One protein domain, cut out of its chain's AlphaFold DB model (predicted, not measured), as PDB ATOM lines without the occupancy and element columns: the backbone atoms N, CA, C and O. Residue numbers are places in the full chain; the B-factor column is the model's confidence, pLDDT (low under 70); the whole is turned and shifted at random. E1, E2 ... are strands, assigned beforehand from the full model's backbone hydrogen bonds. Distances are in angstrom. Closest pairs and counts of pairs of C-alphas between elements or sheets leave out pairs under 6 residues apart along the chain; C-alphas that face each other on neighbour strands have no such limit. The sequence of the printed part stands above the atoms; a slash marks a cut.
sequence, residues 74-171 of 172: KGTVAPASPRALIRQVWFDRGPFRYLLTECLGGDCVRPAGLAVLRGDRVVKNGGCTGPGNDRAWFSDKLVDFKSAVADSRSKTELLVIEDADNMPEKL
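What this domain is: This is residues 74 to 171 of the 172 residues of an uncharacterized protein of Methylobacterium dankookense (UniProt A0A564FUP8). One strongly twisted sheet makes the body: a meander, E1 to E5, each strand the antiparallel neighbour of the one before, plus short E6, parallel beside E1. Residues 128 to 158 loop from E5 to E6, and residues 162 to 171 fold back over one face. The printed part has 98 residues, and under half of them, 45 in number, are in named elements: six strands in chain order E1 to E6 with no named helix, and the class is all strand; the sheet's order is E5 E4 E3 E2 E1 E6, mixed. It is compact, radius of gyration of the C-alphas 12.9 A, spanning 32 by 30 by 26 A.

How they stand to each other: E1, residues 74 to 81, and E2, residues 84 to 93, form an antiparallel hairpin, N 76 to O 88 being 3.0 A. E3, residues 96 to 105, neighbours E2, N 87 to O 102 2.8 A. E4, residues 112 to 118, neighbours E3, N 99 to O 115 2.8 A. Edge strand E5, residues 121 to 127, neighbours E4, N 116 to O 124 2.8 A. E6, residues 159 to 161, is parallel to E1, N 75 to O 160 2.8 A.

Where its parts are: E1 begins at C-alpha 74 (-23.358, -43.657, -42.609); E6 ends at C-alpha 161 (-21.953, -40.258, -47.082). E2 measures 28.9 A, E3 28.6 A.

The domain as a whole: The printed part has no cut. The link E5 to E6 is long; pLDDT is under 70 at residues 130 to 135.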
ATOM      1  N   LYS A  74     -23.917 -44.948 -42.245       98.38
ATOM      2  CA  LYS A  74     -23.358 -43.657 -42.609       98.38
ATOM      3  C   LYS A  74     -21.870 -43.819 -42.851       98.38
ATOM      4  O   LYS A  74     -21.262 -44.736 -42.297       98.38
ATOM      5  N   GLY A  75     -21.297 -42.965 -43.685       97.81
ATOM      6  CA  GLY A  75     -19.876 -42.988 -43.986       97.81
ATOM      7  C   GLY A  75     -19.285 -41.595 -44.111       97.81
ATOM      8  O   GLY A  75     -19.976 -40.641 -44.456       97.81
ATOM      9  N   THR A  76     -17.995 -41.480 -43.820       96.81
ATOM     10  CA  THR A  76     -17.253 -40.224 -43.932       96.81
ATOM     11  C   THR A  76     -15.781 -40.494 -44.199       96.81
ATOM     12  O   THR A  76     -15.290 -41.615 -44.016       96.81
ATOM     13  N   VAL A  77     -15.079 -39.459 -44.639       94.69
ATOM     14  CA  VAL A  77     -13.626 -39.443 -44.759       94.69
ATOM     15  C   VAL A  77     -13.116 -38.121 -44.207       94.69
ATOM     16  O   VAL A  77     -13.597 -37.061 -44.598       94.69
ATOM     17  N   ALA A  78     -12.142 -38.194 -43.308       88.94
ATOM     18  CA  ALA A  78     -11.555 -37.033 -42.660       88.94
ATOM     19  C   ALA A  78     -10.021 -37.099 -42.719       88.94
ATOM     20  O   ALA A  78      -9.446 -38.189 -42.618       88.94
ATOM     21  N   PRO A  79      -9.327 -35.960 -42.870       86.44
ATOM     22  CA  PRO A  79      -7.883 -35.909 -42.700       86.44
ATOM     23  C   PRO A  79      -7.507 -36.174 -41.238       86.44
ATOM     24  O   PRO A  79      -8.056 -35.562 -40.328       86.44
ATOM     25  N   ALA A  80      -6.550 -37.074 -41.019       82.50
ATOM     26  CA  ALA A  80      -5.962 -37.341 -39.703       82.50
ATOM     27  C   ALA A  80      -4.606 -36.638 -39.532       82.50
ATOM     28  O   ALA A  80      -4.243 -36.202 -38.445       82.50
ATOM     29  N   SER A  81      -3.857 -36.515 -40.628       83.56
ATOM     30  CA  SER A  81      -2.627 -35.730 -40.745       83.56
ATOM     31  C   SER A  81      -2.453 -35.296 -42.210       83.56
ATOM     32  O   SER A  81      -3.173 -35.795 -43.079       83.56
ATOM     33  N   PRO A  82      -1.469 -34.441 -42.552       84.50
ATOM     34  CA  PRO A  82      -1.174 -34.106 -43.949       84.50
ATOM     35  C   PRO A  82      -0.892 -35.317 -44.857       84.50
ATOM     36  O   PRO A  82      -0.979 -35.195 -46.077       84.50
ATOM     37  N   ARG A  83      -0.540 -36.479 -44.287       87.19
ATOM     38  CA  ARG A  83      -0.238 -37.717 -45.024       87.19
ATOM     39  C   ARG A  83      -1.126 -38.890 -44.613       87.19
ATOM     40  O   ARG A  83      -0.751 -40.030 -44.893       87.19
ATOM     41  N   ALA A  84      -2.248 -38.637 -43.936       89.06
ATOM     42  CA  ALA A  84      -3.160 -39.677 -43.476       89.06
ATOM     43  C   ALA A  84      -4.634 -39.259 -43.577       89.06
ATOM     44  O   ALA A  84      -5.017 -38.158 -43.182       89.06
ATOM     45  N   LEU A  85      -5.466 -40.179 -44.057       90.94
ATOM     46  CA  LEU A  85      -6.922 -40.069 -44.107       90.94
ATOM     47  C   LEU A  85      -7.533 -41.171 -43.245       90.94
ATOM     48  O   LEU A  85      -7.088 -42.317 -43.307       90.94
ATOM     49  N   ILE A  86      -8.584 -40.850 -42.500       91.88
ATOM     50  CA  ILE A  86      -9.418 -41.829 -41.810       91.88
ATOM     51  C   ILE A  86     -10.752 -41.919 -42.541       91.88
ATOM     52  O   ILE A  86     -11.487 -40.940 -42.650       91.88
ATOM     53  N   ARG A  87     -11.072 -43.115 -43.020       94.88
ATOM     54  CA  ARG A  87     -12.400 -43.487 -43.506       94.88
ATOM     55  C   ARG A  87     -13.172 -44.123 -42.370       94.88
ATOM     56  O   ARG A  87     -12.612 -44.880 -41.570       94.88
ATOM     57  N   GLN A  88     -14.460 -43.838 -42.307       96.31
ATOM     58  CA  GLN A  88     -15.326 -44.396 -41.283       96.31
ATOM     59  C   GLN A  88     -16.647 -44.833 -41.890       96.31
ATOM     60  O   GLN A  88     -17.185 -44.169 -42.776       96.31
ATOM     61  N   VAL A  89     -17.181 -45.925 -41.355       98.00
ATOM     62  CA  VAL A  89     -18.561 -46.359 -41.564       98.00
ATOM     63  C   VAL A  89     -19.173 -46.600 -40.196       98.00
ATOM     64  O   VAL A  89     -18.528 -47.189 -39.329       98.00
ATOM     65  N   TRP A  90     -20.401 -46.146 -39.972       98.19
ATOM     66  CA  TRP A  90     -21.065 -46.327 -38.688       98.19
ATOM     67  C   TRP A  90     -22.568 -46.509 -38.807       98.19
ATOM     68  O   TRP A  90     -23.179 -46.287 -39.850       98.19
ATOM     69  N   PHE A  91     -23.155 -46.912 -37.689       98.31
ATOM     70  CA  PHE A  91     -24.589 -46.899 -37.456       98.31
ATOM     71  C   PHE A  91     -24.856 -46.547 -35.994       98.31
ATOM     72  O   PHE A  91     -24.015 -46.767 -35.113       98.31
ATOM     73  N   ASP A  92     -26.052 -46.027 -35.746       97.19
ATOM     74  CA  ASP A  92     -26.535 -45.729 -34.406       97.19
ATOM     75  C   ASP A  92     -27.534 -46.820 -33.979       97.19
ATOM     76  O   ASP A  92     -28.405 -47.236 -34.744       97.19
ATOM     77  N   ARG A  93     -27.404 -47.322 -32.747       95.88
ATOM     78  CA  ARG A  93     -28.334 -48.290 -32.145       95.88
ATOM     79  C   ARG A  93     -28.584 -47.916 -30.691       95.88
ATOM     80  O   ARG A  93     -27.756 -48.171 -29.811       95.88
ATOM     81  N   GLY A  94     -29.754 -47.334 -30.438       95.00
ATOM     82  CA  GLY A  94     -30.065 -46.734 -29.142       95.00
ATOM     83  C   GLY A  94     -29.111 -45.566 -28.852       95.00
ATOM     84  O   GLY A  94     -28.873 -44.760 -29.745       95.00
ATOM     85  N   PRO A  95     -28.524 -45.466 -27.646       95.88
ATOM     86  CA  PRO A  95     -27.636 -44.357 -27.289       95.88
ATOM     87  C   PRO A  95     -26.195 -44.541 -27.795       95.88
ATOM     88  O   PRO A  95     -25.309 -43.794 -27.380       95.88
ATOM     89  N   PHE A  96     -25.933 -45.574 -28.600       97.56
ATOM     90  CA  PHE A  96     -24.586 -45.948 -29.007       97.56
ATOM     91  C   PHE A  96     -24.369 -45.774 -30.503       97.56
ATOM     92  O   PHE A  96     -25.190 -46.228 -31.300       97.56
ATOM     93  N   ARG A  97     -23.206 -45.228 -30.856       97.81
ATOM     94  CA  ARG A  97     -22.669 -45.227 -32.216       97.81
ATOM     95  C   ARG A  97     -21.589 -46.285 -32.339       97.81
ATOM     96  O   ARG A  97     -20.671 -46.312 -31.521       97.81
ATOM     97  N   TYR A  98     -21.680 -47.127 -33.357       97.69
ATOM     98  CA  TYR A  98     -20.698 -48.169 -33.647       97.69
ATOM     99  C   TYR A  98     -19.926 -47.771 -34.896       97.69
ATOM    100  O   TYR A  98     -20.501 -47.760 -35.978       97.69
ATOM    101  N   LEU A  99     -18.646 -47.438 -34.744       96.88
ATOM    102  CA  LEU A  99     -17.789 -46.991 -35.836       96.88
ATOM    103  C   LEU A  99     -16.799 -48.076 -36.213       96.88
ATOM    104  O   LEU A  99     -16.044 -48.550 -35.366       96.88
ATOM    105  N   LEU A 100     -16.759 -48.395 -37.497       96.31
ATOM    106  CA  LEU A 100     -15.661 -49.089 -38.144       96.31
ATOM    107  C   LEU A 100     -14.749 -48.022 -38.753       96.31
ATOM    108  O   LEU A 100     -15.243 -47.058 -39.340       96.31
ATOM    109  N   THR A 101     -13.438 -48.168 -38.605       94.06
ATOM    110  CA  THR A 101     -12.469 -47.186 -39.101       94.06
ATOM    111  C   THR A 101     -11.374 -47.852 -39.918       94.06
ATOM    112  O   THR A 101     -10.958 -48.972 -39.629       94.06
ATOM    113  N   GLU A 102     -10.895 -47.137 -40.924       92.06
ATOM    114  CA  GLU A 102      -9.740 -47.480 -41.748       92.06
ATOM    115  C   GLU A 102      -8.866 -46.226 -41.839       92.06
ATOM    116  O   GLU A 102      -9.374 -45.146 -42.130       92.06
ATOM    117  N   CYS A 103      -7.567 -46.354 -41.586       90.31
ATOM    118  CA  CYS A 103      -6.598 -45.281 -41.768       90.31
ATOM    119  C   CYS A 103      -5.695 -45.604 -42.958       90.31
ATOM    120  O   CYS A 103      -5.114 -46.691 -43.047       90.31
ATOM    121  N   LEU A 104      -5.562 -44.643 -43.866       88.81
ATOM    122  CA  LEU A 104      -4.758 -44.743 -45.075       88.81
ATOM    123  C   LEU A 104      -3.691 -43.663 -45.089       88.81
ATOM    124  O   LEU A 104      -4.002 -42.488 -44.913       88.81
ATOM    125  N   GLY A 105      -2.451 -44.057 -45.372       85.75
ATOM    126  CA  GLY A 105      -1.318 -43.144 -45.471       85.75
ATOM    127  C   GLY A 105      -0.166 -43.499 -44.535       85.75
ATOM    128  O   GLY A 105      -0.169 -44.546 -43.890       85.75
ATOM    129  N   GLY A 106       0.856 -42.642 -44.511       76.75
ATOM    130  CA  GLY A 106       2.141 -42.938 -43.862       76.75
ATOM    131  C   GLY A 106       2.162 -42.753 -42.342       76.75
ATOM    132  O   GLY A 106       3.009 -43.343 -41.682       76.75
ATOM    133  N   ASP A 107       1.233 -41.965 -41.794       81.44
ATOM    134  CA  ASP A 107       1.216 -41.562 -40.376       81.44
ATOM    135  C   ASP A 107       0.132 -42.283 -39.551       81.44
ATOM    136  O   ASP A 107      -0.226 -41.859 -38.455       81.44
ATOM    137  N   CYS A 108      -0.423 -43.377 -40.073       83.06
ATOM    138  CA  CYS A 108      -1.454 -44.137 -39.380       83.06
ATOM    139  C   CYS A 108      -0.869 -44.909 -38.191       83.06
ATOM    140  O   CYS A 108      -0.175 -45.908 -38.379       83.06
ATOM    141  N   VAL A 109      -1.229 -44.508 -36.965       80.69
ATOM    142  CA  VAL A 109      -0.878 -45.223 -35.714       80.69
ATOM    143  C   VAL A 109      -1.305 -46.698 -35.771       80.69
ATOM    144  O   VAL A 109      -0.676 -47.579 -35.189       80.69
ATOM    145  N   ARG A 110      -2.385 -46.977 -36.503       85.69
ATOM    146  CA  ARG A 110      -2.950 -48.307 -36.745       85.69
ATOM    147  C   ARG A 110      -3.750 -48.290 -38.051       85.69
ATOM    148  O   ARG A 110      -4.322 -47.257 -38.381       85.69
ATOM    149  N   PRO A 111      -3.835 -49.407 -38.790       86.56
ATOM    150  CA  PRO A 111      -4.455 -49.408 -40.116       86.56
ATOM    151  C   PRO A 111      -5.988 -49.384 -40.084       86.56
ATOM    152  O   PRO A 111      -6.601 -48.932 -41.042       86.56
ATOM    153  N   ALA A 112      -6.618 -49.899 -39.026       90.94
ATOM    154  CA  ALA A 112      -8.071 -50.011 -38.952       90.94
ATOM    155  C   ALA A 112      -8.573 -50.301 -37.535       90.94
ATOM    156  O   ALA A 112      -7.794 -50.648 -36.626       90.94
ATOM    157  N   GLY A 113      -9.890 -50.196 -37.347       92.31
ATOM    158  CA  GLY A 113     -10.497 -50.296 -36.039       92.31
ATOM    159  C   GLY A 113     -11.984 -50.408 -35.871       92.31
ATOM    160  O   GLY A 113     -12.765 -50.275 -36.804       92.31
ATOM    161  N   LEU A 114     -12.338 -50.591 -34.598       94.00
ATOM    162  CA  LEU A 114     -13.683 -50.410 -34.086       94.00
ATOM    163  C   LEU A 114     -13.662 -49.443 -32.899       94.00
ATOM    164  O   LEU A 114     -12.836 -49.585 -31.991       94.00
ATOM    165  N   ALA A 115     -14.624 -48.530 -32.872       95.25
ATOM    166  CA  ALA A 115     -14.958 -47.730 -31.707       95.25
ATOM    167  C   ALA A 115     -16.460 -47.787 -31.421       95.25
ATOM    168  O   ALA A 115     -17.283 -47.935 -32.322       95.25
ATOM    169  N   VAL A 116     -16.821 -47.669 -30.147       96.44
ATOM    170  CA  VAL A 116     -18.203 -47.487 -29.714       96.44
ATOM    171  C   VAL A 116     -18.266 -46.212 -28.898       96.44
ATOM    172  O   VAL A 116     -17.530 -46.066 -27.917       96.44
ATOM    173  N   LEU A 117     -19.150 -45.307 -29.297       96.88
ATOM    174  CA  LEU A 117     -19.395 -44.045 -28.610       96.88
ATOM    175  C   LEU A 117     -20.756 -44.070 -27.920       96.88
ATOM    176  O   LEU A 117     -21.679 -44.745 -28.375       96.88
ATOM    177  N   ARG A 118     -20.889 -43.301 -26.843       96.00
ATOM    178  CA  ARG A 118     -22.169 -42.901 -26.249       96.00
ATOM    179  C   ARG A 118     -22.156 -41.379 -26.124       96.00
ATOM    180  O   ARG A 118     -21.521 -40.860 -25.205       96.00
ATOM    181  N   GLY A 119     -22.812 -40.680 -27.052       91.19
ATOM    182  CA  GLY A 119     -22.568 -39.246 -27.254       91.19
ATOM    183  C   GLY A 119     -21.082 -39.001 -27.541       91.19
ATOM    184  O   GLY A 119     -20.476 -39.760 -28.295       91.19
ATOM    185  N   ASP A 120     -20.470 -38.043 -26.846       90.00
ATOM    186  CA  ASP A 120     -19.061 -37.665 -27.066       90.00
ATOM    187  C   ASP A 120     -18.042 -38.528 -26.300       90.00
ATOM    188  O   ASP A 120     -16.842 -38.230 -26.253       90.00
ATOM    189  N   ARG A 121     -18.514 -39.601 -25.652       93.88
ATOM    190  CA  ARG A 121     -17.686 -40.504 -24.849       93.88
ATOM    191  C   ARG A 121     -17.373 -41.785 -25.607       93.88
ATOM    192  O   ARG A 121     -18.276 -42.566 -25.908       93.88
ATOM    193  N   VAL A 122     -16.085 -42.069 -25.776       95.50
ATOM    194  CA  VAL A 122     -15.597 -43.387 -26.202       95.50
ATOM    195  C   VAL A 122     -15.813 -44.387 -25.062       95.50
ATOM    196  O   VAL A 122     -15.271 -44.224 -23.969       95.50
ATOM    197  N   VAL A 123     -16.630 -45.415 -25.294       95.81
ATOM    198  CA  VAL A 123     -16.889 -46.492 -24.316       95.81
ATOM    199  C   VAL A 123     -16.161 -47.788 -24.665       95.81
ATOM    200  O   VAL A 123     -15.971 -48.636 -23.798       95.81
ATOM    201  N   LYS A 124     -15.730 -47.940 -25.921       93.88
ATOM    202  CA  LYS A 124     -14.851 -49.019 -26.378       93.88
ATOM    203  C   LYS A 124     -14.047 -48.539 -27.581       93.88
ATOM    204  O   LYS A 124     -14.605 -47.887 -28.454       93.88
ATOM    205  N   ASN A 125     -12.769 -48.887 -27.640       93.06
ATOM    206  CA  ASN A 125     -11.902 -48.675 -28.799       93.06
ATOM    207  C   ASN A 125     -10.918 -49.848 -28.863       93.06
ATOM    208  O   ASN A 125     -10.457 -50.318 -27.822       93.06
ATOM    209  N   GLY A 126     -10.626 -50.359 -30.054       90.69
ATOM    210  CA  GLY A 126      -9.673 -51.453 -30.214       90.69
ATOM    211  C   GLY A 126      -9.161 -51.602 -31.637       90.69
ATOM    212  O   GLY A 126      -9.949 -51.478 -32.578       90.69
ATOM    213  N   GLY A 127      -7.849 -51.860 -31.740       90.19
ATOM    214  CA  GLY A 127      -7.040 -52.199 -32.925       90.19
ATOM    215  C   GLY A 127      -7.487 -53.453 -33.650       90.19
ATOM    216  O   GLY A 127      -7.675 -54.469 -32.987       90.19
ATOM    217  N   CYS A 128      -7.563 -53.431 -34.987       89.19
ATOM    218  CA  CYS A 128      -7.625 -54.696 -35.715       89.19
ATOM    219  C   CYS A 128      -6.304 -55.457 -35.518       89.19
ATOM    220  O   CYS A 128      -5.230 -54.928 -35.801       89.19
ATOM    221  N   THR A 129      -6.382 -56.685 -35.017       79.25
ATOM    222  CA  THR A 129      -5.258 -57.589 -34.772       79.25
ATOM    223  C   THR A 129      -5.248 -58.671 -35.849       79.25
ATOM    224  O   THR A 129      -6.060 -59.591 -35.790       79.25
ATOM    225  N   GLY A 130      -4.351 -58.585 -36.830       63.75
ATOM    226  CA  GLY A 130      -4.190 -59.624 -37.851       63.75
ATOM    227  C   GLY A 130      -2.960 -59.384 -38.736       63.75
ATOM    228  O   GLY A 130      -2.711 -58.234 -39.106       63.75
ATOM    229  N   PRO A 131      -2.160 -60.419 -39.060       41.94
ATOM    230  CA  PRO A 131      -1.087 -60.306 -40.039       41.94
ATOM    231  C   PRO A 131      -1.653 -60.351 -41.468       41.94
ATOM    232  O   PRO A 131      -2.536 -61.149 -41.737       41.94
ATOM    233  N   GLY A 132      -1.093 -59.534 -42.371       47.50
ATOM    234  CA  GLY A 132      -1.042 -59.762 -43.826       47.50
ATOM    235  C   GLY A 132      -2.367 -59.928 -44.594       47.50
ATOM    236  O   GLY A 132      -3.048 -60.933 -44.482       47.50
ATOM    237  N   ASN A 133      -2.636 -58.991 -45.505       47.44
ATOM    238  CA  ASN A 133      -3.581 -59.067 -46.636       47.44
ATOM    239  C   ASN A 133      -5.092 -59.169 -46.324       47.44
ATOM    240  O   ASN A 133      -5.869 -58.655 -47.121       47.44
ATOM    241  N   ASP A 134      -5.504 -59.678 -45.160       49.34
ATOM    242  CA  ASP A 134      -6.882 -59.606 -44.620       49.34
ATOM    243  C   ASP A 134      -7.149 -58.225 -44.004       49.34
ATOM    244  O   ASP A 134      -7.470 -58.045 -42.824       49.34
ATOM    245  N   ARG A 135      -6.874 -57.187 -44.791       57.19
ATOM    246  CA  ARG A 135      -6.922 -55.824 -44.292       57.19
ATOM    247  C   ARG A 135      -8.384 -55.446 -44.093       57.19
ATOM    248  O   ARG A 135      -9.201 -55.613 -44.992       57.19
ATOM    249  N   ALA A 136      -8.693 -54.940 -42.902       71.31
ATOM    250  CA  ALA A 136      -9.965 -54.327 -42.535       71.31
ATOM    251  C   ALA A 136     -10.178 -53.024 -43.329       71.31
ATOM    252  O   ALA A 136     -10.179 -51.923 -42.787       71.31
ATOM    253  N   TRP A 137     -10.246 -53.166 -44.643       86.94
ATOM    254  CA  TRP A 137     -10.380 -52.119 -45.630       86.94
ATOM    255  C   TRP A 137     -11.814 -52.122 -46.105       86.94
ATOM    256  O   TRP A 137     -12.405 -53.188 -46.299       86.94
ATOM    257  N   PHE A 138     -12.384 -50.935 -46.266       93.19
ATOM    258  CA  PHE A 138     -13.710 -50.855 -46.848       93.19
ATOM    259  C   PHE A 138     -13.627 -51.244 -48.321       93.19
ATOM    260  O   PHE A 138     -12.856 -50.660 -49.083       93.19
ATOM    261  N   SER A 139     -14.423 -52.237 -48.713       92.19
ATOM    262  CA  SER A 139     -14.558 -52.640 -50.110       92.19
ATOM    263  C   SER A 139     -15.021 -51.457 -50.968       92.19
ATOM    264  O   SER A 139     -15.935 -50.714 -50.599       92.19
ATOM    265  N   ASP A 140     -14.429 -51.330 -52.151       91.31
ATOM    266  CA  ASP A 140     -14.829 -50.390 -53.204       91.31
ATOM    267  C   ASP A 140     -16.254 -50.643 -53.731       91.31
ATOM    268  O   ASP A 140     -16.891 -49.729 -54.264       91.31
ATOM    269  N   LYS A 141     -16.790 -51.852 -53.512       91.38
ATOM    270  CA  LYS A 141     -18.198 -52.196 -53.749       91.38
ATOM    271  C   LYS A 141     -19.156 -51.436 -52.833       91.38
ATOM    272  O   LYS A 141     -20.319 -51.283 -53.187       91.38
ATOM    273  N   LEU A 142     -18.702 -50.980 -51.661       94.44
ATOM    274  CA  LEU A 142     -19.540 -50.261 -50.698       94.44
ATOM    275  C   LEU A 142     -19.503 -48.745 -50.931       94.44
ATOM    276  O   LEU A 142     -20.548 -48.114 -51.098       94.44
ATOM    277  N   VAL A 143     -18.303 -48.160 -50.929       95.12
ATOM    278  CA  VAL A 143     -18.089 -46.718 -51.108       95.12
ATOM    279  C   VAL A 143     -16.863 -46.485 -51.980       95.12
ATOM    280  O   VAL A 143     -15.791 -47.025 -51.716       95.12
ATOM    281  N   ASP A 144     -16.986 -45.588 -52.955       94.88
ATOM    282  CA  ASP A 144     -15.825 -44.965 -53.590       94.88
ATOM    283  C   ASP A 144     -15.364 -43.775 -52.736       94.88
ATOM    284  O   ASP A 144     -15.798 -42.636 -52.932       94.88
ATOM    285  N   PHE A 145     -14.552 -44.061 -51.715       92.94
ATOM    286  CA  PHE A 145     -13.983 -43.041 -50.836       92.94
ATOM    287  C   PHE A 145     -12.858 -42.274 -51.541       92.94
ATOM    288  O   PHE A 145     -11.816 -42.845 -51.883       92.94
ATOM    289  N   LYS A 146     -13.029 -40.957 -51.662       93.56
ATOM    290  CA  LYS A 146     -12.002 -40.005 -52.108       93.56
ATOM    291  C   LYS A 146     -11.323 -39.335 -50.909       93.56
ATOM    292  O   LYS A 146     -11.490 -39.771 -49.775       93.56
ATOM    293  N   SER A 147     -10.527 -38.297 -51.153       90.00
ATOM    294  CA  SER A 147      -9.869 -37.512 -50.098       90.00
ATOM    295  C   SER A 147     -10.821 -36.597 -49.324       90.00
ATOM    296  O   SER A 147     -10.463 -36.138 -48.246       90.00
ATOM    297  N   ALA A 148     -12.015 -36.332 -49.863       91.25
ATOM    298  CA  ALA A 148     -13.041 -35.508 -49.239       91.25
ATOM    299  C   ALA A 148     -14.428 -36.155 -49.372       91.25
ATOM    300  O   ALA A 148     -14.714 -36.889 -50.326       91.25
ATOM    301  N   VAL A 149     -15.313 -35.843 -48.422       93.88
ATOM    302  CA  VAL A 149     -16.718 -36.283 -48.403       93.88
ATOM    303  C   VAL A 149     -17.443 -35.847 -49.680       93.88
ATOM    304  O   VAL A 149     -18.115 -36.662 -50.307       93.88
ATOM    305  N   ALA A 150     -17.233 -34.599 -50.118       94.00
ATOM    306  CA  ALA A 150     -17.870 -34.019 -51.304       94.00
ATOM    307  C   ALA A 150     -17.573 -34.779 -52.611       94.00
ATOM    308  O   ALA A 150     -18.397 -34.771 -53.530       94.00
ATOM    309  N   ASP A 151     -16.449 -35.494 -52.673       95.12
ATOM    310  CA  ASP A 151     -16.021 -36.269 -53.843       95.12
ATOM    311  C   ASP A 151     -16.301 -37.770 -53.688       95.12
ATOM    312  O   ASP A 151     -16.228 -38.530 -54.654       95.12
ATOM    313  N   SER A 152     -16.645 -38.209 -52.476       95.44
ATOM    314  CA  SER A 152     -16.917 -39.609 -52.158       95.44
ATOM    315  C   SER A 152     -18.349 -39.992 -52.522       95.44
ATOM    316  O   SER A 152     -19.276 -39.184 -52.416       95.44
ATOM    317  N   ARG A 153     -18.565 -41.233 -52.960       97.00
ATOM    318  CA  ARG A 153     -19.895 -41.711 -53.377       97.00
ATOM    319  C   ARG A 153     -20.183 -43.089 -52.800       97.00
ATOM    320  O   ARG A 153     -19.399 -44.016 -52.992       97.00
ATOM    321  N   SER A 154     -21.331 -43.226 -52.139       96.56
ATOM    322  CA  SER A 154     -21.873 -44.543 -51.804       96.56
ATOM    323  C   SER A 154     -22.295 -45.273 -53.079       96.56
ATOM    324  O   SER A 154     -22.790 -44.650 -54.021       96.56
ATOM    325  N   LYS A 155     -22.110 -46.594 -53.111       95.88
ATOM    326  CA  LYS A 155     -22.577 -47.472 -54.197       95.88
ATOM    327  C   LYS A 155     -23.956 -48.078 -53.913       95.88
ATOM    328  O   LYS A 155     -24.437 -48.904 -54.678       95.88
ATOM    329  N   THR A 156     -24.590 -47.680 -52.810       95.75
ATOM    330  CA  THR A 156     -25.889 -48.186 -52.360       95.75
ATOM    331  C   THR A 156     -26.645 -47.133 -51.556       95.75
ATOM    332  O   THR A 156     -26.057 -46.336 -50.828       95.75
ATOM    333  N   GLU A 157     -27.972 -47.153 -51.624       95.69
ATOM    334  CA  GLU A 157     -28.832 -46.280 -50.813       95.69
ATOM    335  C   GLU A 157     -28.840 -46.654 -49.321       95.69
ATOM    336  O   GLU A 157     -29.367 -45.913 -48.489       95.69
ATOM    337  N   LEU A 158     -28.271 -47.811 -48.967       97.75
ATOM    338  CA  LEU A 158     -28.197 -48.314 -47.595       97.75
ATOM    339  C   LEU A 158     -27.079 -47.667 -46.771       97.75
ATOM    340  O   LEU A 158     -27.029 -47.870 -45.555       97.75
ATOM    341  N   LEU A 159     -26.210 -46.889 -47.419       98.06
ATOM    342  CA  LEU A 159     -25.160 -46.102 -46.789       98.06
ATOM    343  C   LEU A 159     -25.194 -44.669 -47.322       98.06
ATOM    344  O   LEU A 159     -25.151 -44.449 -48.531       98.06
ATOM    345  N   VAL A 160     -25.228 -43.693 -46.417       97.19
ATOM    346  CA  VAL A 160     -25.185 -42.264 -46.760       97.19
ATOM    347  C   VAL A 160     -23.821 -41.688 -46.407       97.19
ATOM    348  O   VAL A 160     -23.344 -41.867 -45.289       97.19
ATOM    349  N   ILE A 161     -23.187 -40.997 -47.353       97.06
ATOM    350  CA  ILE A 161     -21.953 -40.258 -47.082       97.06
ATOM    351  C   ILE A 161     -22.317 -38.884 -46.524       97.06
ATOM    352  O   ILE A 161     -23.078 -38.150 -47.151       97.06
ATOM    353  N   GLU A 162     -21.786 -38.549 -45.353       96.06
ATOM    354  CA  GLU A 162     -22.014 -37.267 -44.688       96.06
ATOM    355  C   GLU A 162     -20.716 -36.705 -44.103       96.06
ATOM    356  O   GLU A 162     -19.768 -37.437 -43.801       96.06
ATOM    357  N   ASP A 163     -20.670 -35.381 -43.972       91.62
ATOM    358  CA  ASP A 163     -19.602 -34.703 -43.249       91.62
ATOM    359  C   ASP A 163     -19.877 -34.846 -41.750       91.62
ATOM    360  O   ASP A 163     -20.881 -34.342 -41.236       91.62
ATOM    361  N   ALA A 164     -19.045 -35.632 -41.075       89.81
ATOM    362  CA  ALA A 164     -19.195 -35.949 -39.668       89.81
ATOM    363  C   ALA A 164     -17.815 -36.043 -39.031       89.81
ATOM    364  O   ALA A 164     -16.977 -36.822 -39.471       89.81
ATOM    365  N   ASP A 165     -17.614 -35.288 -37.954       83.31
ATOM    366  CA  ASP A 165     -16.333 -35.271 -37.260       83.31
ATOM    367  C   ASP A 165     -16.069 -36.618 -36.578       83.31
ATOM    368  O   ASP A 165     -15.035 -37.217 -36.799       83.31
ATOM    369  N   ASN A 166     -17.024 -37.188 -35.827       87.88
ATOM    370  CA  ASN A 166     -16.869 -38.481 -35.124       87.88
ATOM    371  C   ASN A 166     -15.625 -38.589 -34.206       87.88
ATOM    372  O   ASN A 166     -15.337 -39.678 -33.698       87.88
ATOM    373  N   MET A 167     -14.938 -37.474 -33.943       85.12
ATOM    374  CA  MET A 167     -13.788 -37.339 -33.051       85.12
ATOM    375  C   MET A 167     -12.646 -38.338 -33.343       85.12
ATOM    376  O   MET A 167     -12.266 -39.106 -32.446       85.12
ATOM    377  N   PRO A 168     -12.105 -38.418 -34.578       82.06
ATOM    378  CA  PRO A 168     -11.021 -39.330 -34.943       82.06
ATOM    379  C   PRO A 168      -9.802 -39.199 -34.026       82.06
ATOM    380  O   PRO A 168      -9.158 -40.206 -33.742       82.06
ATOM    381  N   GLU A 169      -9.531 -38.004 -33.507       82.00
ATOM    382  CA  GLU A 169      -8.455 -37.689 -32.563       82.00
ATOM    383  C   GLU A 169      -8.606 -38.374 -31.197       82.00
ATOM    384  O   GLU A 169      -7.641 -38.496 -30.452       82.00
ATOM    385  N   LYS A 170      -9.811 -38.839 -30.842       82.50
ATOM    386  CA  LYS A 170     -10.037 -39.670 -29.644       82.50
ATOM    387  C   LYS A 170      -9.910 -41.166 -29.938       82.50
ATOM    388  O   LYS A 170      -9.961 -41.982 -29.012       82.50
ATOM    389  N   LEU A 171      -9.825 -41.540 -31.213       81.50
ATOM    390  CA  LEU A 171      -9.768 -42.929 -31.667       81.50
ATOM    391  C   LEU A 171      -8.344 -43.376 -32.035       81.50
ATOM    392  O   LEU A 171      -8.091 -44.592 -32.004       81.50
TER     393      LEU A 171